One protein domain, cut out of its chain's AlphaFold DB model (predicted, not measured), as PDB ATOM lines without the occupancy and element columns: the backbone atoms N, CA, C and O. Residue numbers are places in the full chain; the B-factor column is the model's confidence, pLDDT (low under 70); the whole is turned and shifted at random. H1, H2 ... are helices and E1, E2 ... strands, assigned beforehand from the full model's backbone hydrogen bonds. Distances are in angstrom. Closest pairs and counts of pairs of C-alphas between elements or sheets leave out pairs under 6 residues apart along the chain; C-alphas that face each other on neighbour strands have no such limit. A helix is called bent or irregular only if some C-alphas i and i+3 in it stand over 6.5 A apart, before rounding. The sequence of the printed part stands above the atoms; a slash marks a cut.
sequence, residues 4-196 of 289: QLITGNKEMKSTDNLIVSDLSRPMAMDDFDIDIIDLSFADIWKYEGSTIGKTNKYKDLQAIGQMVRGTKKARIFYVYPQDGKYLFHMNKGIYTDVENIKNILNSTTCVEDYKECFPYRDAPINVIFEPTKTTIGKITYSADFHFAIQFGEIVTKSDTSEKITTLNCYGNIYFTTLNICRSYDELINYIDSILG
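Overview. This is residues 4 to 196 of the 289 residues of an uncharacterized protein of Lachnospiraceae bacterium XPB1003 (UniProt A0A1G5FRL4). A strongly twisted sheet of seven strands, E2 E1 E3 E4 E11 E10 E9, runs through the body; H5 and the sharply bent hairpin E7 and E8 pack on it and on each other, while H2, with H4 packed on it, grazes it. The hairpin E5 and E6, with the short helices H1 and H3 near its base, reaches to one end of the longest axis. The printed part has 193 residues, with five named helices and eleven named strands in the order E1 E2 E3 H1 H2 E4 E5 E6 H3 H4 E7 E8 E9 E10 E11 H5. The large sheet is mixed, the two hairpins E5 E6 and E7 E8 are antiparallel sheets, and the class is mixed, helices and strands. The whole is compact, with a radius of gyration of the C-alphas of 16.0 A and spans of 49 by 38 by 31 A.

Arrangement. E1, residues 4 to 6, has as parallel neighbours E2, residues 18 to 21 (N 21 and O 5, 2.8 A), and E3, residues 34 to 38 (N 36 and O 4, 2.8 A). H1, residues 42 to 45, is not on this sheet; H2, residues 58 to 70, only grazes it with residues 61 to 68. E4, residues 75 to 79, is parallel to E3, with N 37 and O 77 2.8 A apart; E3, H1, H2 and E4 form a strand-helix-strand unit, two parallel neighbour strands with helices between, its crossover right-handed. E5, residues 85 to 91, and E6, residues 94 to 100, are a hairpin, with N 86 and O 99 2.8 A apart. The closest C-alphas of H1 and E5, Trp 45 and Tyr 86, are 4.9 A apart. H4, residues 113 to 117, touches H2, the closest C-alphas being Gly 65 and Cys 117, 3.8 A. E7, residues 127 to 136, and E8, residues 139 to 147, are a hairpin (N 132 and O 143, 2.8 A); E7 bends by 94 degrees at residue 130. H3, residues 101 to 105, comes closest to E7 at the C-alphas of Lys 102 and Phe 129, 6.0 A. E9, E10 and E11, residues 153 to 157, 164 to 168 and 173 to 176, form a meander, each strand the antiparallel neighbour of the one before (N 153 and O 168, N 167 and O 175, both 2.8 A). E11 is parallel to E4, with N 174 and O 76 2.8 A apart. The closest C-alphas of E8 and E10, His 146 and Thr 165, are 5.3 A apart. H5, residues 184 to 194, is on the large sheet; its closest C-alpha pair with E7 is Ile 136 and Tyr 190, 6.6 A. In H2, H3 and H5 every O i to N i+4 pair is within hydrogen-bond range; H4 has 0 of 1, but 2 of 2 O i to N i+3 pairs, and H1 is too short for an i+4 pair.

Along the chain. E1 begins at C-alpha 4, (40.697, -2.305, 58.455). H2 spans 18.7 A, E5 17.2 A, E6 17.4 A, E7 20.5 A, E8 20.6 A and H5 15.5 A. H5 ends at C-alpha 194, (29.981, -14.437, 62.545).

Size, cuts and confidence. The two C-alphas farthest apart, Lys 92 and Gly 196, are 49.5 A apart. The printed part has no cut. The links E1 to E2, E2 to E3 and H1 to H2 are long. Mean pLDDT of the printed part is 88.2; residues 107 to 112, 124, 149 to 150 and 196 are under 70.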
ATOM      1  N   GLN A   4      39.962  -2.662  59.662       95.50
ATOM      2  CA  GLN A   4      40.697  -2.305  58.455       95.50
ATOM      3  C   GLN A   4      40.205  -3.167  57.291       95.50
ATOM      4  O   GLN A   4      40.189  -4.390  57.384       95.50
ATOM      5  N   LEU A   5      39.823  -2.542  56.179       95.88
ATOM      6  CA  LEU A   5      39.521  -3.217  54.918       95.88
ATOM      7  C   LEU A   5      40.626  -2.913  53.911       95.88
ATOM      8  O   LEU A   5      40.772  -1.778  53.460       95.88
ATOM      9  N   ILE A   6      41.388  -3.936  53.548       95.25
ATOM     10  CA  ILE A   6      42.452  -3.881  52.551       95.25
ATOM     11  C   ILE A   6      41.844  -4.285  51.208       95.25
ATOM     12  O   ILE A   6      41.641  -5.470  50.943       95.25
ATOM     13  N   THR A   7      41.518  -3.298  50.373       92.06
ATOM     14  CA  THR A   7      40.842  -3.506  49.083       92.06
ATOM     15  C   THR A   7      41.301  -2.486  48.041       92.06
ATOM     16  O   THR A   7      41.688  -1.365  48.364       92.06
ATOM     17  N   GLY A   8      41.230  -2.862  46.763       84.19
ATOM     18  CA  GLY A   8      41.314  -1.928  45.637       84.19
ATOM     19  C   GLY A   8      39.958  -1.334  45.237       84.19
ATOM     20  O   GLY A   8      39.893  -0.548  44.287       84.19
ATOM     21  N   ASN A   9      38.867  -1.714  45.913       77.75
ATOM     22  CA  ASN A   9      37.538  -1.192  45.629       77.75
ATOM     23  C   ASN A   9      37.394   0.253  46.134       77.75
ATOM     24  O   ASN A   9      37.323   0.517  47.332       77.75
ATOM     25  N   LYS A  10      37.297   1.198  45.193       71.88
ATOM     26  CA  LYS A  10      37.183   2.638  45.475       71.88
ATOM     27  C   LYS A  10      35.791   3.078  45.941       71.88
ATOM     28  O   LYS A  10      35.623   4.241  46.299       71.88
ATOM     29  N   GLU A  11      34.794   2.197  45.891       75.69
ATOM     30  CA  GLU A  11      33.426   2.513  46.317       75.69
ATOM     31  C   GLU A  11      33.289   2.540  47.847       75.69
ATOM     32  O   GLU A  11      32.496   3.309  48.391       75.69
ATOM     33  N   MET A  12      34.121   1.762  48.545       81.25
ATOM     34  CA  MET A  12      34.213   1.749  50.002       81.25
ATOM     35  C   MET A  12      34.905   3.009  50.520       81.25
ATOM     36  O   MET A  12      36.027   3.332  50.128       81.25
ATOM     37  N   LYS A  13      34.243   3.719  51.436       82.62
ATOM     38  CA  LYS A  13      34.791   4.916  52.081       82.62
ATOM     39  C   LYS A  13      35.124   4.632  53.533       82.62
ATOM     40  O   LYS A  13      34.414   3.892  54.205       82.62
ATOM     41  N   SER A  14      36.188   5.275  54.002       84.94
ATOM     42  CA  SER A  14      36.539   5.222  55.416       84.94
ATOM     43  C   SER A  14      35.485   5.943  56.257       84.94
ATOM     44  O   SER A  14      34.980   6.998  55.865       84.94
ATOM     45  N   THR A  15      35.172   5.362  57.405       85.81
ATOM     46  CA  THR A  15      34.297   5.899  58.449       85.81
ATOM     47  C   THR A  15      35.050   5.861  59.779       85.81
ATOM     48  O   THR A  15      36.194   5.409  59.832       85.81
ATOM     49  N   ASP A  16      34.425   6.297  60.873       81.56
ATOM     50  CA  ASP A  16      35.070   6.283  62.194       81.56
ATOM     51  C   ASP A  16      35.491   4.868  62.641       81.56
ATOM     52  O   ASP A  16      36.491   4.710  63.342       81.56
ATOM     53  N   ASN A  17      34.764   3.830  62.201       86.00
ATOM     54  CA  ASN A  17      34.999   2.435  62.593       86.00
ATOM     55  C   ASN A  17      35.620   1.565  61.487       86.00
ATOM     56  O   ASN A  17      36.104   0.474  61.790       86.00
ATOM     57  N   LEU A  18      35.622   2.025  60.230       91.94
ATOM     58  CA  LEU A  18      36.196   1.317  59.084       91.94
ATOM     59  C   LEU A  18      37.271   2.172  58.415       91.94
ATOM     60  O   LEU A  18      36.967   3.213  57.838       91.94
ATOM     61  N   ILE A  19      38.511   1.694  58.408       93.88
ATOM     62  CA  ILE A  19      39.601   2.290  57.634       93.88
ATOM     63  C   ILE A  19      39.798   1.475  56.360       93.88
ATOM     64  O   ILE A  19      40.014   0.267  56.417       93.88
ATOM     65  N   VAL A  20      39.723   2.136  55.205       93.38
ATOM     66  CA  VAL A  20      39.948   1.505  53.899       93.38
ATOM     67  C   VAL A  20      41.388   1.766  53.472       93.38
ATOM     68  O   VAL A  20      41.776   2.916  53.258       93.38
ATOM     69  N   SER A  21      42.165   0.696  53.343       93.00
ATOM     70  CA  SER A  21      43.589   0.726  53.014       93.00
ATOM     71  C   SER A  21      43.851   0.108  51.641       93.00
ATOM     72  O   SER A  21      43.214  -0.868  51.247       93.00
ATOM     73  N   ASP A  22      44.835   0.648  50.923       91.62
ATOM     74  CA  ASP A  22      45.331   0.041  49.684       91.62
ATOM     75  C   ASP A  22      46.264  -1.134  50.005       91.62
ATOM     76  O   ASP A  22      47.029  -1.086  50.972       91.62
ATOM     77  N   LEU A  23      46.256  -2.160  49.151       89.75
ATOM     78  CA  LEU A  23      47.099  -3.352  49.289       89.75
ATOM     79  C   LEU A  23      48.603  -3.026  49.399       89.75
ATOM     80  O   LEU A  23      49.337  -3.745  50.067       89.75
ATOM     81  N   SER A  24      49.062  -1.941  48.770       90.56
ATOM     82  CA  SER A  24      50.466  -1.507  48.804       90.56
ATOM     83  C   SER A  24      50.857  -0.756  50.080       90.56
ATOM     84  O   SER A  24      52.048  -0.583  50.353       90.56
ATOM     85  N   ARG A  25      49.883  -0.254  50.854       91.94
ATOM     86  CA  ARG A  25      50.123   0.556  52.061       91.94
ATOM     87  C   ARG A  25      49.105   0.259  53.174       91.94
ATOM     88  O   ARG A  25      48.447   1.190  53.644       91.94
ATOM     89  N   PRO A  26      48.973  -1.005  53.612       93.19
ATOM     90  CA  PRO A  26      48.173  -1.344  54.782       93.19
ATOM     91  C   PRO A  26      48.792  -0.760  56.060       93.19
ATOM     92  O   PRO A  26      50.007  -0.561  56.155       93.19
ATOM     93  N   MET A  27      47.952  -0.500  57.057       93.81
ATOM     94  CA  MET A  27      48.385  -0.181  58.416       93.81
ATOM     95  C   MET A  27      48.704  -1.467  59.191       93.81
ATOM     96  O   MET A  27      48.399  -2.571  58.736       93.81
ATOM     97  N   ALA A  28      49.341  -1.339  60.357       93.75
ATOM     98  CA  ALA A  28      49.665  -2.493  61.188       93.75
ATOM     99  C   ALA A  28      48.385  -3.247  61.589       93.75
ATOM    100  O   ALA A  28      47.453  -2.636  62.098       93.75
ATOM    101  N   MET A  29      48.362  -4.567  61.374       93.25
ATOM    102  CA  MET A  29      47.176  -5.411  61.609       93.25
ATOM    103  C   MET A  29      46.687  -5.310  63.067       93.25
ATOM    104  O   MET A  29      45.527  -5.041  63.346       93.25
ATOM    105  N   ASP A  30      47.611  -5.388  64.030       93.12
ATOM    106  CA  ASP A  30      47.286  -5.309  65.462       93.12
ATOM    107  C   ASP A  30      46.811  -3.907  65.942       93.12
ATOM    108  O   ASP A  30      46.478  -3.764  67.120       93.12
ATOM    109  N   ASP A  31      46.749  -2.883  65.072       93.12
ATOM    110  CA  ASP A  31      46.096  -1.589  65.373       93.12
ATOM    111  C   ASP A  31      44.559  -1.644  65.218       93.12
ATOM    112  O   ASP A  31      43.867  -0.636  65.455       93.12
ATOM    113  N   PHE A  32      44.034  -2.793  64.787       94.25
ATOM    114  CA  PHE A  32      42.626  -3.060  64.517       94.25
ATOM    115  C   PHE A  32      42.158  -4.310  65.264       94.25
ATOM    116  O   PHE A  32      42.937  -5.201  65.598       94.25
ATOM    117  N   ASP A  33      40.853  -4.376  65.526       92.88
ATOM    118  CA  ASP A  33      40.235  -5.591  66.065       92.88
ATOM    119  C   ASP A  33      40.090  -6.646  64.956       92.88
ATOM    120  O   ASP A  33      40.182  -7.853  65.206       92.88
ATOM    121  N   ILE A  34      39.839  -6.175  63.728       95.19
ATOM    122  CA  ILE A  34      39.577  -6.993  62.545       95.19
ATOM    123  C   ILE A  34      40.282  -6.397  61.328       95.19
ATOM    124  O   ILE A  34      40.067  -5.230  60.998       95.19
ATOM    125  N   ASP A  35      41.027  -7.229  60.608       96.75
ATOM    126  CA  ASP A  35      41.565  -6.916  59.287       96.75
ATOM    127  C   ASP A  35      40.897  -7.786  58.225       96.75
ATOM    128  O   ASP A  35      40.866  -9.013  58.323       96.75
ATOM    129  N   ILE A  36      40.383  -7.148  57.182       96.31
ATOM    130  CA  ILE A  36      39.709  -7.796  56.063       96.31
ATOM    131  C   ILE A  36      40.590  -7.641  54.829       96.31
ATOM    132  O   ILE A  36      40.839  -6.531  54.368       96.31
ATOM    133  N   ILE A  37      41.060  -8.761  54.293       95.81
ATOM    134  CA  ILE A  37      41.864  -8.844  53.078       95.81
ATOM    135  C   ILE A  37      40.930  -9.255  51.943       95.81
ATOM    136  O   ILE A  37      40.520 -10.415  51.837       95.81
ATOM    137  N   ASP A  38      40.577  -8.289  51.103       94.81
ATOM    138  CA  ASP A  38      39.689  -8.504  49.968       94.81
ATOM    139  C   ASP A  38      40.483  -9.016  48.760       94.81
ATOM    140  O   ASP A  38      41.241  -8.272  48.146       94.81
ATOM    141  N   LEU A  39      40.315 -10.291  48.399       92.56
ATOM    142  CA  LEU A  39      40.911 -10.885  47.196       92.56
ATOM    143  C   LEU A  39      39.959 -10.848  45.990       92.56
ATOM    144  O   LEU A  39      40.293 -11.353  44.914       92.56
ATOM    145  N   SER A  40      38.769 -10.264  46.150       90.69
ATOM    146  CA  SER A  40      37.722 -10.228  45.128       90.69
ATOM    147  C   SER A  40      37.805  -9.043  44.176       90.69
ATOM    148  O   SER A  40      37.223  -9.092  43.089       90.69
ATOM    149  N   PHE A  41      38.567  -8.003  44.514       89.19
ATOM    150  CA  PHE A  41      38.682  -6.838  43.646       89.19
ATOM    151  C   PHE A  41      39.529  -7.120  42.391       89.19
ATOM    152  O   PHE A  41      40.559  -7.797  42.413       89.19
ATOM    153  N   ALA A  42      39.100  -6.545  41.265       88.31
ATOM    154  CA  ALA A  42      39.593  -6.898  39.932       88.31
ATOM    155  C   ALA A  42      41.090  -6.621  39.692       88.31
ATOM    156  O   ALA A  42      41.703  -7.276  38.854       88.31
ATOM    157  N   ASP A  43      41.694  -5.658  40.395       89.25
ATOM    158  CA  ASP A  43      43.101  -5.285  40.189       89.25
ATOM    159  C   ASP A  43      44.100  -6.357  40.659       89.25
ATOM    160  O   ASP A  43      45.227  -6.372  40.163       89.25
ATOM    161  N   ILE A  44      43.701  -7.283  41.543       89.81
ATOM    162  CA  ILE A  44      44.517  -8.470  41.870       89.81
ATOM    163  C   ILE A  44      44.604  -9.411  40.666       89.81
ATOM    164  O   ILE A  44      45.639 -10.034  40.442       89.81
ATOM    165  N   TRP A  45      43.561  -9.479  39.844       91.88
ATOM    166  CA  TRP A  45      43.427 -10.435  38.741       91.88
ATOM    167  C   TRP A  45      43.960  -9.869  37.418       91.88
ATOM    168  O   TRP A  45      43.346 -10.017  36.361       91.88
ATOM    169  N   LYS A  46      45.112  -9.189  37.483       91.94
ATOM    170  CA  LYS A  46      45.798  -8.589  36.333       91.94
ATOM    171  C   LYS A  46      47.283  -8.929  36.330       91.94
ATOM    172  O   LYS A  46      47.950  -8.802  37.361       91.94
ATOM    173  N   TYR A  47      47.817  -9.283  35.164       92.50
ATOM    174  CA  TYR A  47      49.241  -9.567  34.998       92.50
ATOM    175  C   TYR A  47      49.795  -9.078  33.664       92.50
ATOM    176  O   TYR A  47      49.313  -9.447  32.602       92.50
ATOM    177  N   GLU A  48      50.837  -8.253  33.686       91.81
ATOM    178  CA  GLU A  48      51.391  -7.686  32.450       91.81
ATOM    179  C   GLU A  48      52.082  -8.734  31.564       91.81
ATOM    180  O   GLU A  48      52.148  -8.564  30.347       91.81
ATOM    181  N   GLY A  49      52.569  -9.833  32.144       88.94
ATOM    182  CA  GLY A  49      53.188 -10.922  31.392       88.94
ATOM    183  C   GLY A  49      52.178 -11.883  30.753       88.94
ATOM    184  O   GLY A  49      50.972 -11.786  30.946       88.94
ATOM    185  N   SER A  50      52.687 -12.858  30.001       84.81
ATOM    186  CA  SER A  50      51.876 -13.838  29.260       84.81
ATOM    187  C   SER A  50      51.522 -15.105  30.051       84.81
ATOM    188  O   SER A  50      50.811 -15.972  29.553       84.81
ATOM    189  N   THR A  51      52.037 -15.250  31.275       83.62
ATOM    190  CA  THR A  51      51.792 -16.432  32.114       83.62
ATOM    191  C   THR A  51      50.458 -16.310  32.846       83.62
ATOM    192  O   THR A  51      50.218 -15.337  33.560       83.62
ATOM    193  N   ILE A  52      49.604 -17.320  32.701       82.50
ATOM    194  CA  ILE A  52      48.347 -17.429  33.444       82.50
ATOM    195  C   ILE A  52      48.646 -17.741  34.916       82.50
ATOM    196  O   ILE A  52      49.557 -18.510  35.217       82.50
ATOM    197  N   GLY A  53      47.876 -17.144  35.828       79.62
ATOM    198  CA  GLY A  53      47.958 -17.419  37.265       79.62
ATOM    199  C   GLY A  53      48.979 -16.581  38.039       79.62
ATOM    200  O   GLY A  53      49.246 -16.881  39.202       79.62
ATOM    201  N   LYS A  54      49.522 -15.527  37.424       88.00
ATOM    202  CA  LYS A  54      50.374 -14.541  38.097       88.00
ATOM    203  C   LYS A  54      49.624 -13.245  38.363       88.00
ATOM    204  O   LYS A  54      48.548 -13.026  37.818       88.00
ATOM    205  N   THR A  55      50.180 -12.370  39.191       90.06
ATOM    206  CA  THR A  55      49.619 -11.028  39.391       90.06
ATOM    207  C   THR A  55      50.691  -9.959  39.526       90.06
ATOM    208  O   THR A  55      51.746 -10.163  40.126       90.06
ATOM    209  N   ASN A  56      50.394  -8.763  39.015       91.12
ATOM    210  CA  ASN A  56      51.238  -7.583  39.216       91.12
ATOM    211  C   ASN A  56      51.350  -7.184  40.698       91.12
ATOM    212  O   ASN A  56      52.259  -6.444  41.068       91.12
ATOM    213  N   LYS A  57      50.437  -7.674  41.548       91.12
ATOM    214  CA  LYS A  57      50.377  -7.405  42.991       91.12
ATOM    215  C   LYS A  57      51.107  -8.440  43.852       91.12
ATOM    216  O   LYS A  57      51.023  -8.369  45.073       91.12
ATOM    217  N   TYR A  58      51.862  -9.363  43.250       90.88
ATOM    218  CA  TYR A  58      52.571 -10.446  43.950       90.88
ATOM    219  C   TYR A  58      53.361  -9.982  45.186       90.88
ATOM    220  O   TYR A  58      53.236 -10.560  46.262       90.88
ATOM    221  N   LYS A  59      54.159  -8.913  45.058       91.94
ATOM    222  CA  LYS A  59      54.989  -8.413  46.169       91.94
ATOM    223  C   LYS A  59      54.156  -7.827  47.306       91.94
ATOM    224  O   LYS A  59      54.505  -8.026  48.466       91.94
ATOM    225  N   ASP A  60      53.069  -7.132  46.971       93.88
ATOM    226  CA  ASP A  60      52.153  -6.567  47.962       93.88
ATOM    227  C   ASP A  60      51.454  -7.706  48.729       93.88
ATOM    228  O   ASP A  60      51.423  -7.707  49.956       93.88
ATOM    229  N   LEU A  61      50.996  -8.745  48.020       92.88
ATOM    230  CA  LEU A  61      50.403  -9.947  48.622       92.88
ATOM    231  C   LEU A  61      51.393 -10.686  49.531       92.88
ATOM    232  O   LEU A  61      51.039 -11.069  50.643       92.88
ATOM    233  N   GLN A  62      52.648 -10.832  49.104       92.31
ATOM    234  CA  GLN A  62      53.696 -11.433  49.926       92.31
ATOM    235  C   GLN A  62      53.961 -10.624  51.206       92.31
ATOM    236  O   GLN A  62      54.151 -11.208  52.277       92.31
ATOM    237  N   ALA A  63      53.947  -9.289  51.122       93.12
ATOM    238  CA  ALA A  63      54.075  -8.421  52.289       93.12
ATOM    239  C   ALA A  63      52.887  -8.593  53.252       93.12
ATOM    240  O   ALA A  63      53.102  -8.757  54.452       93.12
ATOM    241  N   ILE A  64      51.653  -8.668  52.736       94.81
ATOM    242  CA  ILE A  64      50.455  -8.968  53.537       94.81
ATOM    243  C   ILE A  64      50.600 -10.308  54.262       94.81
ATOM    244  O   ILE A  64      50.368 -10.380  55.468       94.81
ATOM    245  N   GLY A  65      51.059 -11.357  53.574       92.69
ATOM    246  CA  GLY A  65      51.282 -12.661  54.202       92.69
ATOM    247  C   GLY A  65      52.313 -12.616  55.330       92.69
ATOM    248  O   GLY A  65      52.151 -13.287  56.349       92.69
ATOM    249  N   GLN A  66      53.355 -11.789  55.205       92.19
ATOM    250  CA  GLN A  66      54.308 -11.549  56.295       92.19
ATOM    251  C   GLN A  66      53.675 -10.786  57.464       92.19
ATOM    252  O   GLN A  66      53.924 -11.144  58.615       92.19
ATOM    253  N   MET A  67      52.839  -9.781  57.187       93.94
ATOM    254  CA  MET A  67      52.119  -9.031  58.221       93.94
ATOM    255  C   MET A  67      51.184  -9.940  59.017       93.94
ATOM    256  O   MET A  67      51.238  -9.926  60.242       93.94
ATOM    257  N   VAL A  68      50.413 -10.794  58.339       93.12
ATOM    258  CA  VAL A  68      49.482 -11.730  58.989       93.12
ATOM    259  C   VAL A  68      50.210 -12.754  59.858       93.12
ATOM    260  O   VAL A  68      49.738 -13.078  60.944       93.12
ATOM    261  N   ARG A  69      51.395 -13.231  59.447       90.50
ATOM    262  CA  ARG A  69      52.244 -14.088  60.302       90.50
ATOM    263  C   ARG A  69      52.769 -13.361  61.546       90.50
ATOM    264  O   ARG A  69      53.113 -14.017  62.524       90.50
ATOM    265  N   GLY A  70      52.888 -12.035  61.488       88.62
ATOM    266  CA  GLY A  70      53.334 -11.192  62.598       88.62
ATOM    267  C   GLY A  70      52.222 -10.776  63.566       88.62
ATOM    268  O   GLY A  70      52.540 -10.348  64.677       88.62
ATOM    269  N   THR A  71      50.955 -10.908  63.164       90.19
ATOM    270  CA  THR A  71      49.772 -10.548  63.958       90.19
ATOM    271  C   THR A  71      49.660 -11.404  65.216       90.19
ATOM    272  O   THR A  71      49.838 -12.622  65.174       90.19
ATOM    273  N   LYS A  72      49.319 -10.776  66.348       86.50
ATOM    274  CA  LYS A  72      49.153 -11.471  67.638       86.50
ATOM    275  C   LYS A  72      47.734 -11.429  68.182       86.50
ATOM    276  O   LYS A  72      47.384 -12.294  68.983       86.50
ATOM    277  N   LYS A  73      46.962 -10.399  67.839       87.19
ATOM    278  CA  LYS A  73      45.676 -10.102  68.482       87.19
ATOM    279  C   LYS A  73      44.540  -9.946  67.484       87.19
ATOM    280  O   LYS A  73      43.441 -10.410  67.781       87.19
ATOM    281  N   ALA A  74      44.795  -9.311  66.341       91.75
ATOM    282  CA  ALA A  74      43.742  -9.031  65.373       91.75
ATOM    283  C   ALA A  74      43.161 -10.317  64.763       91.75
ATOM    284  O   ALA A  74      43.858 -11.328  64.577       91.75
ATOM    285  N   ARG A  75      41.862 -10.274  64.451       94.56
ATOM    286  CA  ARG A  75      41.189 -11.312  63.663       94.56
ATOM    287  C   ARG A  75      41.315 -10.974  62.185       94.56
ATOM    288  O   ARG A  75      41.040  -9.850  61.785       94.56
ATOM    289  N   ILE A  76      41.689 -11.949  61.372       95.31
ATOM    290  CA  ILE A  76      41.938 -11.765  59.945       95.31
ATOM    291  C   ILE A  76      40.833 -12.452  59.150       95.31
ATOM    292  O   ILE A  76      40.566 -13.631  59.362       95.31
ATOM    293  N   PHE A  77      40.222 -11.737  58.214       95.62
ATOM    294  CA  PHE A  77      39.217 -12.262  57.297       95.62
ATOM    295  C   PHE A  77      39.727 -12.165  55.868       95.62
ATOM    296  O   PHE A  77      40.000 -11.077  55.375       95.62
ATOM    297  N   TYR A  78      39.808 -13.292  55.176       94.88
ATOM    298  CA  TYR A  78      40.069 -13.329  53.744       94.88
ATOM    299  C   TYR A  78      38.758 -13.473  52.983       94.88
ATOM    300  O   TYR A  78      38.037 -14.456  53.169       94.88
ATOM    301  N   VAL A  79      38.487 -12.530  52.086       94.88
ATOM    302  CA  VAL A  79      37.356 -12.601  51.155       94.88
ATOM    303  C   VAL A  79      37.866 -13.133  49.826       94.88
ATOM    304  O   VAL A  79      38.657 -12.477  49.154       94.88
ATOM    305  N   TYR A  80      37.450 -14.342  49.462       92.12
ATOM    306  CA  TYR A  80      37.879 -15.011  48.238       92.12
ATOM    307  C   TYR A  80      37.327 -14.330  46.982       92.12
ATOM    308  O   TYR A  80      36.279 -13.668  47.015       92.12
ATOM    309  N   PRO A  81      38.010 -14.523  45.843       90.50
ATOM    310  CA  PRO A  81      37.546 -14.017  44.566       90.50
ATOM    311  C   PRO A  81      36.170 -14.534  44.163       90.50
ATOM    312  O   PRO A  81      35.778 -15.651  44.491       90.50
ATOM    313  N   GLN A  82      35.472 -13.701  43.398       92.88
ATOM    314  CA  GLN A  82      34.256 -14.055  42.667       92.88
ATOM    315  C   GLN A  82      34.615 -14.360  41.207       92.88
ATOM    316  O   GLN A  82      35.715 -14.018  40.760       92.88
ATOM    317  N   ASP A  83      33.734 -15.031  40.459       93.50
ATOM    318  CA  ASP A  83      34.014 -15.295  39.049       93.50
ATOM    319  C   ASP A  83      33.997 -13.969  38.284       93.50
ATOM    320  O   ASP A  83      33.149 -13.094  38.469       93.50
ATOM    321  N   GLY A  84      34.994 -13.796  37.435       90.88
ATOM    322  CA  GLY A  84      35.299 -12.517  36.824       90.88
ATOM    323  C   GLY A  84      36.381 -12.667  35.773       90.88
ATOM    324  O   GLY A  84      36.833 -13.772  35.475       90.88
ATOM    325  N   LYS A  85      36.796 -11.543  35.192       92.69
ATOM    326  CA  LYS A  85      37.830 -11.530  34.155       92.69
ATOM    327  C   LYS A  85      39.207 -11.400  34.786       92.69
ATOM    328  O   LYS A  85      39.485 -10.412  35.459       92.69
ATOM    329  N   TYR A  86      40.071 -12.353  34.485       91.69
ATOM    330  CA  TYR A  86      41.509 -12.229  34.637       91.69
ATOM    331  C   TYR A  86      42.095 -11.666  33.347       91.69
ATOM    332  O   TYR A  86      41.857 -12.206  32.264       91.69
ATOM    333  N   LEU A  87      42.839 -10.570  33.461       93.00
ATOM    334  CA  LEU A  87      43.453  -9.898  32.321       93.00
ATOM    335  C   LEU A  87      44.952 -10.167  32.330       93.00
ATOM    336  O   LEU A  87      45.624  -9.886  33.323       93.00
ATOM    337  N   PHE A  88      45.492 -10.674  31.229       91.38
ATOM    338  CA  PHE A  88      46.926 -10.903  31.114       91.38
ATOM    339  C   PHE A  88      47.467 -10.485  29.755       91.38
ATOM    340  O   PHE A  88      46.700 -10.142  28.856       91.38
ATOM    341  N   HIS A  89      48.794 -10.450  29.646       91.69
ATOM    342  CA  HIS A  89      49.516 -10.026  28.455       91.69
ATOM    343  C   HIS A  89      49.218  -8.565  28.085       91.69
ATOM    344  O   HIS A  89      48.321  -8.243  27.307       91.69
ATOM    345  N   MET A  90      50.002  -7.647  28.657       91.12
ATOM    346  CA  MET A  90      49.875  -6.224  28.367       91.12
ATOM    347  C   MET A  90      50.724  -5.836  27.156       91.12
ATOM    348  O   MET A  90      51.949  -5.953  27.162       91.12
ATOM    349  N   ASN A  91      50.074  -5.289  26.133       90.00
ATOM    350  CA  ASN A  91      50.724  -4.728  24.959       90.00
ATOM    351  C   ASN A  91      50.293  -3.268  24.783       90.00
ATOM    352  O   ASN A  91      49.105  -2.966  24.683       90.00
ATOM    353  N   LYS A  92      51.262  -2.343  24.766       90.00
ATOM    354  CA  LYS A  92      51.028  -0.890  24.623       90.00
ATOM    355  C   LYS A  92      49.965  -0.334  25.594       90.00
ATOM    356  O   LYS A  92      49.168   0.520  25.220       90.00
ATOM    357  N   GLY A  93      49.967  -0.816  26.839       87.62
ATOM    358  CA  GLY A  93      49.055  -0.356  27.896       87.62
ATOM    359  C   GLY A  93      47.655  -0.978  27.869       87.62
ATOM    360  O   GLY A  93      46.795  -0.549  28.633       87.62
ATOM    361  N   ILE A  94      47.412  -1.975  27.013       90.06
ATOM    362  CA  ILE A  94      46.135  -2.689  26.920       90.06
ATOM    363  C   ILE A  94      46.391  -4.179  27.136       90.06
ATOM    364  O   ILE A  94      47.315  -4.744  26.555       90.06
ATOM    365  N   TYR A  95      45.570  -4.815  27.968       92.19
ATOM    366  CA  TYR A  95      45.561  -6.270  28.112       92.19
ATOM    367  C   TYR A  95      44.904  -6.898  26.884       92.19
ATOM    368  O   TYR A  95      43.771  -6.542  26.551       92.19
ATOM    369  N   THR A  96      45.613  -7.791  26.198       92.62
ATOM    370  CA  THR A  96      45.107  -8.434  24.977       92.62
ATOM    371  C   THR A  96      44.414  -9.756  25.257       92.62
ATOM    372  O   THR A  96      43.513 -10.125  24.504       92.62
ATOM    373  N   ASP A  97      44.788 -10.429  26.347       91.69
ATOM    374  CA  ASP A  97      44.307 -11.766  26.670       91.69
ATOM    375  C   ASP A  97      43.420 -11.739  27.924       91.69
ATOM    376  O   ASP A  97      43.660 -11.001  28.887       91.69
ATOM    377  N   VAL A  98      42.351 -12.537  27.893       92.00
ATOM    378  CA  VAL A  98      41.329 -12.597  28.944       92.00
ATOM    379  C   VAL A  98      40.984 -14.049  29.231       92.00
ATOM    380  O   VAL A  98      40.738 -14.820  28.308       92.00
ATOM    381  N   GLU A  99      40.903 -14.397  30.510       90.81
ATOM    382  CA  GLU A  99      40.416 -15.693  30.988       90.81
ATOM    383  C   GLU A  99      39.410 -15.484  32.132       90.81
ATOM    384  O   GLU A  99      39.393 -14.427  32.765       90.81
ATOM    385  N   ASN A 100      38.549 -16.465  32.402       91.56
ATOM    386  CA  ASN A 100      37.652 -16.412  33.557       91.56
ATOM    387  C   ASN A 100      38.343 -16.949  34.808       91.56
ATOM    388  O   ASN A 100      38.931 -18.029  34.769       91.56
ATOM    389  N   ILE A 101      38.193 -16.254  35.935       90.38
ATOM    390  CA  ILE A 101      38.799 -16.630  37.221       90.38
ATOM    391  C   ILE A 101      38.459 -18.077  37.601       90.38
ATOM    392  O   ILE A 101      39.355 -18.802  38.036       90.38
ATOM    393  N   LYS A 102      37.230 -18.558  37.354       90.06
ATOM    394  CA  LYS A 102      36.878 -19.967  37.612       90.06
ATOM    395  C   LYS A 102      37.761 -20.975  36.889       90.06
ATOM    396  O   LYS A 102      38.052 -22.026  37.446       90.06
ATOM    397  N   ASN A 103      38.195 -20.672  35.666       86.94
ATOM    398  CA  ASN A 103      39.041 -21.572  34.889       86.94
ATOM    399  C   ASN A 103      40.444 -21.611  35.482       86.94
ATOM    400  O   ASN A 103      41.083 -22.656  35.470       86.94
ATOM    401  N   ILE A 104      40.895 -20.499  36.058       84.38
ATOM    402  CA  ILE A 104      42.217 -20.407  36.664       84.38
ATOM    403  C   ILE A 104      42.246 -21.097  38.027       84.38
ATOM    404  O   ILE A 104      43.151 -21.889  38.288       84.38
ATOM    405  N   LEU A 105      41.228 -20.861  38.859       83.06
ATOM    406  CA  LEU A 105      41.098 -21.479  40.181       83.06
ATOM    407  C   LEU A 105      40.791 -22.981  40.115       83.06
ATOM    408  O   LEU A 105      41.258 -23.721  40.975       83.06
ATOM    409  N   ASN A 106      40.076 -23.443  39.082       71.06
ATOM    410  CA  ASN A 106      39.841 -24.872  38.846       71.06
ATOM    411  C   ASN A 106      41.012 -25.575  38.129       71.06
ATOM    412  O   ASN A 106      40.997 -26.802  38.011       71.06
ATOM    413  N   SER A 107      42.003 -24.842  37.600       60.50
ATOM    414  CA  SER A 107      43.121 -25.464  36.880       60.50
ATOM    415  C   SER A 107      44.189 -26.002  37.834       60.50
ATOM    416  O   SER A 107      44.537 -25.383  38.837       60.50
ATOM    417  N   THR A 108      44.764 -27.154  37.489       50.81
ATOM    418  CA  THR A 108      45.912 -27.743  38.200       50.81
ATOM    419  C   THR A 108      47.201 -26.931  38.016       50.81
ATOM    420  O   THR A 108      48.130 -27.054  38.814       50.81
ATOM    421  N   THR A 109      47.250 -26.055  37.008       50.94
ATOM    422  CA  THR A 109      48.239 -24.981  36.833       50.94
ATOM    423  C   THR A 109      47.922 -23.827  37.786       50.94
ATOM    424  O   THR A 109      47.361 -22.807  37.402       50.94
ATOM    425  N   CYS A 110      48.234 -24.048  39.063       52.75
ATOM    426  CA  CYS A 110      47.930 -23.170  40.188       52.75
ATOM    427  C   CYS A 110      48.203 -21.681  39.918       52.75
ATOM    428  O   CYS A 110      49.309 -21.293  39.553       52.75
ATOM    429  N   VAL A 111      47.224 -20.834  40.250       60.47
ATOM    430  CA  VAL A 111      47.487 -19.437  40.627       60.47
ATOM    431  C   VAL A 111      48.233 -19.469  41.953       60.47
ATOM    432  O   VAL A 111      47.618 -19.679  42.995       60.47
ATOM    433  N   GLU A 112      49.556 -19.366  41.932       69.00
ATOM    434  CA  GLU A 112      50.363 -19.400  43.160       69.00
ATOM    435  C   GLU A 112      50.433 -18.026  43.823       69.00
ATOM    436  O   GLU A 112      50.358 -17.932  45.043       69.00
ATOM    437  N   ASP A 113      50.474 -16.957  43.028       82.56
ATOM    438  CA  ASP A 113      50.816 -15.625  43.524       82.56
ATOM    439  C   ASP A 113      49.823 -15.086  44.566       82.56
ATOM    440  O   ASP A 113      50.238 -14.484  45.553       82.56
ATOM    441  N   TYR A 114      48.514 -15.318  44.394       82.25
ATOM    442  CA  TYR A 114      47.527 -14.875  45.391       82.25
ATOM    443  C   TYR A 114      47.661 -15.625  46.716       82.25
ATOM    444  O   TYR A 114      47.337 -15.075  47.762       82.25
ATOM    445  N   LYS A 115      48.188 -16.854  46.696       83.75
ATOM    446  CA  LYS A 115      48.366 -17.668  47.902       83.75
ATOM    447  C   LYS A 115      49.480 -17.134  48.797       83.75
ATOM    448  O   LYS A 115      49.525 -17.485  49.971       83.75
ATOM    449  N   GLU A 116      50.355 -16.273  48.280       87.19
ATOM    450  CA  GLU A 116      51.435 -15.662  49.062       87.19
ATOM    451  C   GLU A 116      50.926 -14.778  50.202       87.19
ATOM    452  O   GLU A 116      51.649 -14.582  51.182       87.19
ATOM    453  N   CYS A 117      49.686 -14.277  50.116       88.25
ATOM    454  CA  CYS A 117      49.084 -13.552  51.228       88.25
ATOM    455  C   CYS A 117      48.674 -14.470  52.380       88.25
ATOM    456  O   CYS A 117      48.462 -13.978  53.483       88.25
ATOM    457  N   PHE A 118      48.576 -15.786  52.172       88.44
ATOM    458  CA  PHE A 118      48.192 -16.704  53.234       88.44
ATOM    459  C   PHE A 118      49.365 -16.988  54.186       88.44
ATOM    460  O   PHE A 118      50.510 -17.205  53.766       88.44
ATOM    461  N   PRO A 119      49.106 -17.035  55.503       82.25
ATOM    462  CA  PRO A 119      50.162 -17.256  56.481       82.25
ATOM    463  C   PRO A 119      50.733 -18.674  56.415       82.25
ATOM    464  O   PRO A 119      51.929 -18.846  56.661       82.25
ATOM    465  N   TYR A 120      49.927 -19.666  56.026       80.31
ATOM    466  CA  TYR A 120      50.298 -21.081  56.028       80.31
ATOM    467  C   TYR A 120      49.979 -21.757  54.691       80.31
ATOM    468  O   TYR A 120      49.054 -21.367  53.981       80.31
ATOM    469  N   ARG A 121      50.775 -22.775  54.337       71.50
ATOM    470  CA  ARG A 121      50.671 -23.490  53.049       71.50
ATOM    471  C   ARG A 121      49.454 -24.410  52.957       71.50
ATOM    472  O   ARG A 121      49.072 -24.785  51.856       71.50
ATOM    473  N   ASP A 122      48.889 -24.786  54.096       70.94
ATOM    474  CA  ASP A 122      47.726 -25.660  54.254       70.94
ATOM    475  C   ASP A 122      46.402 -24.885  54.372       70.94
ATOM    476  O   ASP A 122      45.372 -25.477  54.688       70.94
ATOM    477  N   ALA A 123      46.412 -23.575  54.097       73.06
ATOM    478  CA  ALA A 123      45.194 -22.774  54.029       73.06
ATOM    479  C   ALA A 123      44.162 -23.421  53.075       73.06
ATOM    480  O   ALA A 123      44.553 -24.084  52.105       73.06
ATOM    481  N   PRO A 124      42.846 -23.241  53.308       65.44
ATOM    482  CA  PRO A 124      41.786 -23.845  52.497       65.44
ATOM    483  C   PRO A 124      41.732 -23.211  51.101       65.44
ATOM    484  O   PRO A 124      40.931 -22.333  50.797       65.44
ATOM    485  N   ILE A 125      42.631 -23.648  50.232       72.19
ATOM    486  CA  ILE A 125      42.881 -23.051  48.918       72.19
ATOM    487  C   ILE A 125      41.970 -23.654  47.840       72.19
ATOM    488  O   ILE A 125      41.713 -23.024  46.814       72.19
ATOM    489  N   ASN A 126      41.473 -24.870  48.066       82.06
ATOM    490  CA  ASN A 126      40.687 -25.590  47.075       82.06
ATOM    491  C   ASN A 126      39.234 -25.125  47.111       82.06
ATOM    492  O   ASN A 126      38.440 -25.524  47.966       82.06
ATOM    493  N   VAL A 127      38.904 -24.280  46.144       88.00
ATOM    494  CA  VAL A 127      37.548 -23.821  45.889       88.00
ATOM    495  C   VAL A 127      37.012 -24.445  44.609       88.00
ATOM    496  O   VAL A 127      37.757 -24.671  43.660       88.00
ATOM    497  N   ILE A 128      35.715 -24.731  44.587       89.81
ATOM    498  CA  ILE A 128      35.015 -25.272  43.423       89.81
ATOM    499  C   ILE A 128      34.041 -24.216  42.924       89.81
ATOM    500  O   ILE A 128      33.266 -23.657  43.704       89.81
ATOM    501  N   PHE A 129      34.068 -23.965  41.615       92.31
ATOM    502  CA  PHE A 129      33.067 -23.127  40.963       92.31
ATOM    503  C   PHE A 129      31.710 -23.835  40.940       92.31
ATOM    504  O   PHE A 129      31.484 -24.766  40.167       92.31
ATOM    505  N   GLU A 130      30.811 -23.378  41.799       93.25
ATOM    506  CA  GLU A 130      29.418 -23.804  41.878       93.25
ATOM    507  C   GLU A 130      28.694 -22.673  42.617       93.25
ATOM    508  O   GLU A 130      28.780 -22.610  43.845       93.25
ATOM    509  N   PRO A 131      28.066 -21.728  41.895       94.75
ATOM    510  CA  PRO A 131      27.477 -20.555  42.517       94.75
ATOM    511  C   PRO A 131      26.403 -20.909  43.545       94.75
ATOM    512  O   PRO A 131      25.517 -21.729  43.300       94.75
ATOM    513  N   THR A 132      26.458 -20.249  44.696       95.44
ATOM    514  CA  THR A 132      25.560 -20.466  45.826       95.44
ATOM    515  C   THR A 132      25.074 -19.152  46.427       95.44
ATOM    516  O   THR A 132      25.582 -18.062  46.146       95.44
ATOM    517  N   LYS A 133      24.047 -19.268  47.269       96.31
ATOM    518  CA  LYS A 133      23.548 -18.190  48.116       96.31
ATOM    519  C   LYS A 133      23.544 -18.658  49.562       96.31
ATOM    520  O   LYS A 133      23.238 -19.821  49.828       96.31
ATOM    521  N   THR A 134      23.924 -17.763  50.458       95.88
ATOM    522  CA  THR A 134      23.912 -17.994  51.902       95.88
ATOM    523  C   THR A 134      23.243 -16.812  52.574       95.88
ATOM    524  O   THR A 134      23.630 -15.666  52.336       95.88
ATOM    525  N   THR A 135      22.253 -17.078  53.410       94.25
ATOM    526  CA  THR A 135      21.552 -16.057  54.179       94.25
ATOM    527  C   THR A 135      22.138 -15.994  55.583       94.25
ATOM    528  O   THR A 135      22.130 -16.977  56.317       94.25
ATOM    529  N   ILE A 136      22.672 -14.828  55.952       90.12
ATOM    530  CA  ILE A 136      23.283 -14.572  57.261       90.12
ATOM    531  C   ILE A 136      22.559 -13.384  57.892       90.12
ATOM    532  O   ILE A 136      22.538 -12.275  57.345       90.12
ATOM    533  N   GLY A 137      21.916 -13.629  59.033       83.25
ATOM    534  CA  GLY A 137      20.997 -12.667  59.633       83.25
ATOM    535  C   GLY A 137      19.816 -12.393  58.698       83.25
ATOM    536  O   GLY A 137      19.023 -13.287  58.412       83.25
ATOM    537  N   LYS A 138      19.695 -11.150  58.217       84.69
ATOM    538  CA  LYS A 138      18.622 -10.718  57.297       84.69
ATOM    539  C   LYS A 138      19.089 -10.500  55.854       84.69
ATOM    540  O   LYS A 138      18.290 -10.072  55.024       84.69
ATOM    541  N   ILE A 139      20.363 -10.755  55.557       92.62
ATOM    542  CA  ILE A 139      20.976 -10.454  54.261       92.62
ATOM    543  C   ILE A 139      21.380 -11.752  53.565       92.62
ATOM    544  O   ILE A 139      21.962 -12.648  54.175       92.62
ATOM    545  N   THR A 140      21.087 -11.841  52.268       94.75
ATOM    546  CA  THR A 140      21.511 -12.955  51.415       94.75
ATOM    547  C   THR A 140      22.747 -12.572  50.613       94.75
ATOM    548  O   THR A 140      22.704 -11.687  49.758       94.75
ATOM    549  N   TYR A 141      23.830 -13.303  50.840       95.88
ATOM    550  CA  TYR A 141      25.109 -13.144  50.166       95.88
ATOM    551  C   TYR A 141      25.239 -14.164  49.036       95.88
ATOM    552  O   TYR A 141      24.857 -15.328  49.176       95.88
ATOM    553  N   SER A 142      25.798 -13.736  47.907       95.12
ATOM    554  CA  SER A 142      26.160 -14.625  46.799       95.12
ATOM    555  C   SER A 142      27.628 -15.026  46.890       95.12
ATOM    556  O   SER A 142      28.463 -14.181  47.219       95.12
ATOM    557  N   ALA A 143      27.938 -16.259  46.508       95.00
ATOM    558  CA  ALA A 143      29.298 -16.725  46.270       95.00
ATOM    559  C   ALA A 143      29.350 -17.510  44.964       95.00
ATOM    560  O   ALA A 143      28.536 -18.407  44.765       95.00
ATOM    561  N   ASP A 144      30.322 -17.226  44.103       95.12
ATOM    562  CA  ASP A 144      30.525 -18.012  42.875       95.12
ATOM    563  C   ASP A 144      31.273 -19.331  43.127       95.12
ATOM    564  O   ASP A 144      31.225 -20.264  42.320       95.12
ATOM    565  N   PHE A 145      31.939 -19.415  44.277       92.88
ATOM    566  CA  PHE A 145      32.748 -20.548  44.692       92.88
ATOM    567  C   PHE A 145      32.332 -21.063  46.072       92.88
ATOM    568  O   PHE A 145      31.819 -20.315  46.905       92.88
ATOM    569  N   HIS A 146      32.618 -22.331  46.348       92.81
ATOM    570  CA  HIS A 146      32.531 -22.910  47.690       92.81
ATOM    571  C   HIS A 146      33.798 -23.701  48.017       92.81
ATOM    572  O   HIS A 146      34.522 -24.129  47.116       92.81
ATOM    573  N   PHE A 147      34.068 -23.913  49.302       90.31
ATOM    574  CA  PHE A 147      35.250 -24.654  49.736       90.31
ATOM    575  C   PHE A 147      35.055 -26.167  49.577       90.31
ATOM    576  O   PHE A 147      34.101 -26.745  50.105       90.31
ATOM    577  N   ALA A 148      36.000 -26.821  48.901       83.50
ATOM    578  CA  ALA A 148      36.159 -28.269  48.938       83.50
ATOM    579  C   ALA A 148      37.009 -28.612  50.167       83.50
ATOM    580  O   ALA A 148      38.200 -28.313  50.199       83.50
ATOM    581  N   ILE A 149      36.382 -29.159  51.212       68.62
ATOM    582  CA  ILE A 149      36.988 -29.303  52.548       68.62
ATOM    583  C   ILE A 149      38.381 -29.935  52.492       68.62
ATOM    584  O   ILE A 149      38.547 -31.042  51.980       68.62
ATOM    585  N   GLN A 150      39.346 -29.272  53.136       59.22
ATOM    586  CA  GLN A 150      40.606 -29.889  53.559       59.22
ATOM    587  C   GLN A 150      40.962 -29.605  55.029       59.22
ATOM    588  O   GLN A 150      41.591 -30.460  55.645       59.22
ATOM    589  N   PHE A 151      40.544 -28.471  55.616       70.50
ATOM    590  CA  PHE A 151      40.919 -28.083  56.986       70.50
ATOM    591  C   PHE A 151      40.057 -26.923  57.545       70.50
ATOM    592  O   PHE A 151      39.629 -26.062  56.775       70.50
ATOM    593  N   GLY A 152      39.850 -26.869  58.871       81.19
ATOM    594  CA  GLY A 152      39.169 -25.775  59.593       81.19
ATOM    595  C   GLY A 152      37.758 -26.086  60.118       81.19
ATOM    596  O   GLY A 152      37.121 -27.058  59.716       81.19
ATOM    597  N   GLU A 153      37.274 -25.243  61.032       88.56
ATOM    598  CA  GLU A 153      35.900 -25.238  61.541       88.56
ATOM    599  C   GLU A 153      34.959 -24.578  60.527       88.56
ATOM    600  O   GLU A 153      35.244 -23.508  59.984       88.56
ATOM    601  N   ILE A 154      33.824 -25.223  60.261       91.06
ATOM    602  CA  ILE A 154      32.807 -24.706  59.344       91.06
ATOM    603  C   ILE A 154      31.960 -23.679  60.083       91.06
ATOM    604  O   ILE A 154      31.269 -24.029  61.034       91.06
ATOM    605  N   VAL A 155      31.967 -22.439  59.597       91.62
ATOM    606  CA  VAL A 155      31.187 -21.349  60.192       91.62
ATOM    607  C   VAL A 155      29.845 -21.186  59.480       91.62
ATOM    608  O   VAL A 155      28.806 -21.107  60.126       91.62
ATOM    609  N   THR A 156      29.838 -21.176  58.140       92.62
ATOM    610  CA  THR A 156      28.600 -21.042  57.352       92.62
ATOM    611  C   THR A 156      28.556 -21.987  56.162       92.62
ATOM    612  O   THR A 156      29.584 -22.347  55.575       92.62
ATOM    613  N   LYS A 157      27.330 -22.345  55.776       94.00
ATOM    614  CA  LYS A 157      27.009 -23.142  54.592       94.00
ATOM    615  C   LYS A 157      25.913 -22.462  53.778       94.00
ATOM    616  O   LYS A 157      25.129 -21.707  54.339       94.00
ATOM    617  N   SER A 158      25.852 -22.753  52.484       94.31
ATOM    618  CA  SER A 158      24.789 -22.296  51.594       94.31
ATOM    619  C   SER A 158      23.419 -22.836  51.999       94.31
ATOM    620  O   SER A 158      23.305 -23.945  52.523       94.31
ATOM    621  N   ASP A 159      22.378 -22.060  51.692       92.69
ATOM    622  CA  ASP A 159      21.022 -22.284  52.210       92.69
ATOM    623  C   ASP A 159      20.413 -23.617  51.745       92.69
ATOM    624  O   ASP A 159      19.747 -24.302  52.513       92.69
ATOM    625  N   THR A 160      20.612 -23.985  50.475       90.62
ATOM    626  CA  THR A 160      19.949 -25.150  49.860       90.62
ATOM    627  C   THR A 160      20.876 -26.332  49.627       90.62
ATOM    628  O   THR A 160      20.458 -27.478  49.756       90.62
ATOM    629  N   SER A 161      22.122 -26.071  49.233       90.88
ATOM    630  CA  SER A 161      23.080 -27.101  48.822       90.88
ATOM    631  C   SER A 161      24.054 -27.513  49.928       90.88
ATOM    632  O   SER A 161      24.888 -28.386  49.691       90.88
ATOM    633  N   GLU A 162      23.965 -26.882  51.106       91.69
ATOM    634  CA  GLU A 162      24.825 -27.101  52.279       91.69
ATOM    635  C   GLU A 162      26.339 -27.044  51.982       91.69
ATOM    636  O   GLU A 162      27.169 -27.621  52.692       91.69
ATOM    637  N   LYS A 163      26.718 -26.325  50.924       93.44
ATOM    638  CA  LYS A 163      28.107 -26.130  50.507       93.44
ATOM    639  C   LYS A 163      28.771 -25.117  51.419       93.44
ATOM    640  O   LYS A 163      28.152 -24.145  51.828       93.44
ATOM    641  N   ILE A 164      30.042 -25.319  51.729       92.75
ATOM    642  CA  ILE A 164      30.728 -24.502  52.730       92.75
ATOM    643  C   ILE A 164      31.159 -23.175  52.126       92.75
ATOM    644  O   ILE A 164      31.840 -23.144  51.101       92.75
ATOM    645  N   THR A 165      30.790 -22.092  52.800       92.75
ATOM    646  CA  THR A 165      31.037 -20.724  52.335       92.75
ATOM    647  C   THR A 165      31.936 -19.924  53.268       92.75
ATOM    648  O   THR A 165      32.587 -18.995  52.802       92.75
ATOM    649  N   THR A 166      32.045 -20.307  54.547       93.69
ATOM    650  CA  THR A 166      32.980 -19.693  55.504       93.69
ATOM    651  C   THR A 166      33.649 -20.747  56.385       93.69
ATOM    652  O   THR A 166      32.980 -21.645  56.902       93.69
ATOM    653  N   LEU A 167      34.959 -20.602  56.590       92.19
ATOM    654  CA  LEU A 167      35.801 -21.445  57.440       92.19
ATOM    655  C   LEU A 167      36.569 -20.603  58.466       92.19
ATOM    656  O   LEU A 167      37.043 -19.517  58.136       92.19
ATOM    657  N   ASN A 168      36.761 -21.139  59.670       91.19
ATOM    658  CA  ASN A 168      37.731 -20.666  60.657       91.19
ATOM    659  C   ASN A 168      38.849 -21.709  60.784       91.19
ATOM    660  O   ASN A 168      38.618 -22.817  61.260       91.19
ATOM    661  N   CYS A 169      40.061 -21.391  60.336       83.62
ATOM    662  CA  CYS A 169      41.131 -22.394  60.241       83.62
ATOM    663  C   CYS A 169      42.169 -22.292  61.357       83.62
ATOM    664  O   CYS A 169      42.744 -23.304  61.743       83.62
ATOM    665  N   TYR A 170      42.417 -21.093  61.882       82.44
ATOM    666  CA  TYR A 170      43.534 -20.855  62.807       82.44
ATOM    667  C   TYR A 170      43.108 -20.067  64.053       82.44
ATOM    668  O   TYR A 170      43.905 -19.346  64.643       82.44
ATOM    669  N   GLY A 171      41.837 -20.181  64.450       81.94
ATOM    670  CA  GLY A 171      41.263 -19.544  65.638       81.94
ATOM    671  C   GLY A 171      40.941 -18.063  65.439       81.94
ATOM    672  O   GLY A 171      39.833 -17.638  65.753       81.94
ATOM    673  N   ASN A 172      41.878 -17.286  64.889       88.06
ATOM    674  CA  ASN A 172      41.696 -15.870  64.559       88.06
ATOM    675  C   ASN A 172      41.679 -15.590  63.049       88.06
ATOM    676  O   ASN A 172      41.654 -14.424  62.668       88.06
ATOM    677  N   ILE A 173      41.718 -16.619  62.195       92.19
ATOM    678  CA  ILE A 173      41.766 -16.458  60.735       92.19
ATOM    679  C   ILE A 173      40.572 -17.141  60.088       92.19
ATOM    680  O   ILE A 173      40.425 -18.367  60.149       92.19
ATOM    681  N   TYR A 174      39.785 -16.320  59.412       93.75
ATOM    682  CA  TYR A 174      38.565 -16.680  58.725       93.75
ATOM    683  C   TYR A 174      38.763 -16.558  57.217       93.75
ATOM    684  O   TYR A 174      39.409 -15.633  56.723       93.75
ATOM    685  N   PHE A 175      38.168 -17.482  56.478       93.31
ATOM    686  CA  PHE A 175      38.141 -17.478  55.023       93.31
ATOM    687  C   PHE A 175      36.692 -17.563  54.571       93.31
ATOM    688  O   PHE A 175      35.960 -18.435  55.034       93.31
ATOM    689  N   THR A 176      36.273 -16.687  53.662       94.81
ATOM    690  CA  THR A 176      34.913 -16.697  53.120       94.81
ATOM    691  C   THR A 176      34.907 -16.563  51.608       94.81
ATOM    692  O   THR A 176      35.678 -15.787  51.054       94.81
ATOM    693  N   THR A 177      34.034 -17.310  50.931       94.69
ATOM    694  CA  THR A 177      33.740 -17.125  49.501       94.69
ATOM    695  C   THR A 177      32.568 -16.184  49.254       94.69
ATOM    696  O   THR A 177      32.270 -15.874  48.101       94.69
ATOM    697  N   LEU A 178      31.901 -15.715  50.309       96.00
ATOM    698  CA  LEU A 178      30.776 -14.795  50.201       96.00
ATOM    699  C   LEU A 178      31.258 -13.413  49.765       96.00
ATOM    700  O   LEU A 178      32.233 -12.877  50.289       96.00
ATOM    701  N   ASN A 179      30.539 -12.805  48.826       93.75
ATOM    702  CA  ASN A 179      30.812 -11.439  48.403       93.75
ATOM    703  C   ASN A 179      30.273 -10.439  49.442       93.75
ATOM    704  O   ASN A 179      29.144  -9.972  49.316       93.75
ATOM    705  N   ILE A 180      31.072 -10.157  50.473       92.88
ATOM    706  CA  ILE A 180      30.693  -9.308  51.619       92.88
ATOM    707  C   ILE A 180      31.150  -7.845  51.487       92.88
ATOM    708  O   ILE A 180      30.712  -6.989  52.248       92.88
ATOM    709  N   CYS A 181      32.032  -7.535  50.532       89.94
ATOM    710  CA  CYS A 181      32.667  -6.215  50.393       89.94
ATOM    711  C   CYS A 181      31.896  -5.244  49.474       89.94
ATOM    712  O   CYS A 181      32.477  -4.277  48.979       89.94
ATOM    713  N   ARG A 182      30.600  -5.487  49.222       85.50
ATOM    714  CA  ARG A 182      29.767  -4.647  48.336       85.50
ATOM    715  C   ARG A 182      29.300  -3.355  48.990       85.50
ATOM    716  O   ARG A 182      29.256  -2.317  48.339       85.50
ATOM    717  N   SER A 183      28.924  -3.418  50.261       87.81
ATOM    718  CA  SER A 183      28.428  -2.272  51.019       87.81
ATOM    719  C   SER A 183      28.852  -2.376  52.479       87.81
ATOM    720  O   SER A 183      29.175  -3.459  52.970       87.81
ATOM    721  N   TYR A 184      28.921  -1.231  53.161       88.12
ATOM    722  CA  TYR A 184      29.336  -1.184  54.563       88.12
ATOM    723  C   TYR A 184      28.372  -1.998  55.437       88.12
ATOM    724  O   TYR A 184      28.814  -2.788  56.264       88.12
ATOM    725  N   ASP A 185      27.067  -1.877  55.189       88.38
ATOM    726  CA  ASP A 185      26.039  -2.591  55.948       88.38
ATOM    727  C   ASP A 185      26.124  -4.111  55.749       88.38
ATOM    728  O   ASP A 185      25.991  -4.868  56.710       88.38
ATOM    729  N   GLU A 186      26.402  -4.576  54.524       90.50
ATOM    730  CA  GLU A 186      26.625  -5.999  54.240       90.50
ATOM    731  C   GLU A 186      27.855  -6.542  54.973       90.50
ATOM    732  O   GLU A 186      27.794  -7.630  55.549       90.50
ATOM    733  N   LEU A 187      28.950  -5.780  54.974       91.56
ATOM    734  CA  LEU A 187      30.192  -6.142  55.647       91.56
ATOM    735  C   LEU A 187      29.979  -6.266  57.159       91.56
ATOM    736  O   LEU A 187      30.335  -7.282  57.754       91.56
ATOM    737  N   ILE A 188      29.371  -5.251  57.776       90.31
ATOM    738  CA  ILE A 188      29.135  -5.223  59.221       90.31
ATOM    739  C   ILE A 188      28.140  -6.304  59.636       90.31
ATOM    740  O   ILE A 188      28.439  -7.049  60.560       90.31
ATOM    741  N   ASN A 189      27.020  -6.480  58.923       91.31
ATOM    742  CA  ASN A 189      26.062  -7.549  59.226       91.31
ATOM    743  C   ASN A 189      26.722  -8.934  59.183       91.31
ATOM    744  O   ASN A 189      26.430  -9.783  60.025       91.31
ATOM    745  N   TYR A 190      27.618  -9.164  58.219       93.38
ATOM    746  CA  TYR A 190      28.368 -10.412  58.136       93.38
ATOM    747  C   TYR A 190      29.287 -10.582  59.349       93.38
ATOM    748  O   TYR A 190      29.196 -11.586  60.049       93.38
ATOM    749  N   ILE A 191      30.133  -9.590  59.630       91.69
ATOM    750  CA  ILE A 191      31.086  -9.644  60.742       91.69
ATOM    751  C   ILE A 191      30.366  -9.815  62.084       91.69
ATOM    752  O   ILE A 191      30.731 -10.704  62.850       91.69
ATOM    753  N   ASP A 192      29.319  -9.033  62.337       89.25
ATOM    754  CA  ASP A 192      28.526  -9.101  63.564       89.25
ATOM    755  C   ASP A 192      27.782 -10.428  63.696       89.25
ATOM    756  O   ASP A 192      27.584 -10.894  64.806       89.25
ATOM    757  N   SER A 193      27.379 -11.075  62.603       88.50
ATOM    758  CA  SER A 193      26.722 -12.387  62.689       88.50
ATOM    759  C   SER A 193      27.712 -13.522  62.952       88.50
ATOM    760  O   SER A 193      27.363 -14.508  63.592       88.50
ATOM    761  N   ILE A 194      28.942 -13.402  62.445       87.88
ATOM    762  CA  ILE A 194      29.981 -14.437  62.545       87.88
ATOM    763  C   ILE A 194      30.750 -14.340  63.862       87.88
ATOM    764  O   ILE A 194      31.063 -15.350  64.484       87.88
ATOM    765  N   LEU A 195      31.078 -13.118  64.277       84.75
ATOM    766  CA  LEU A 195      31.769 -12.821  65.532       84.75
ATOM    767  C   LEU A 195      30.806 -12.432  66.652       84.75
ATOM    768  O   LEU A 195      31.266 -12.139  67.755       84.75
ATOM    769  N   GLY A 196      29.501 -12.430  66.365       67.00
ATOM    770  CA  GLY A 196      28.392 -12.064  67.250       67.00
ATOM    771  C   GLY A 196      28.303 -12.829  68.556       67.00
ATOM    772  O   GLY A 196      27.512 -12.454  69.412       67.00
TER     773      GLY A 196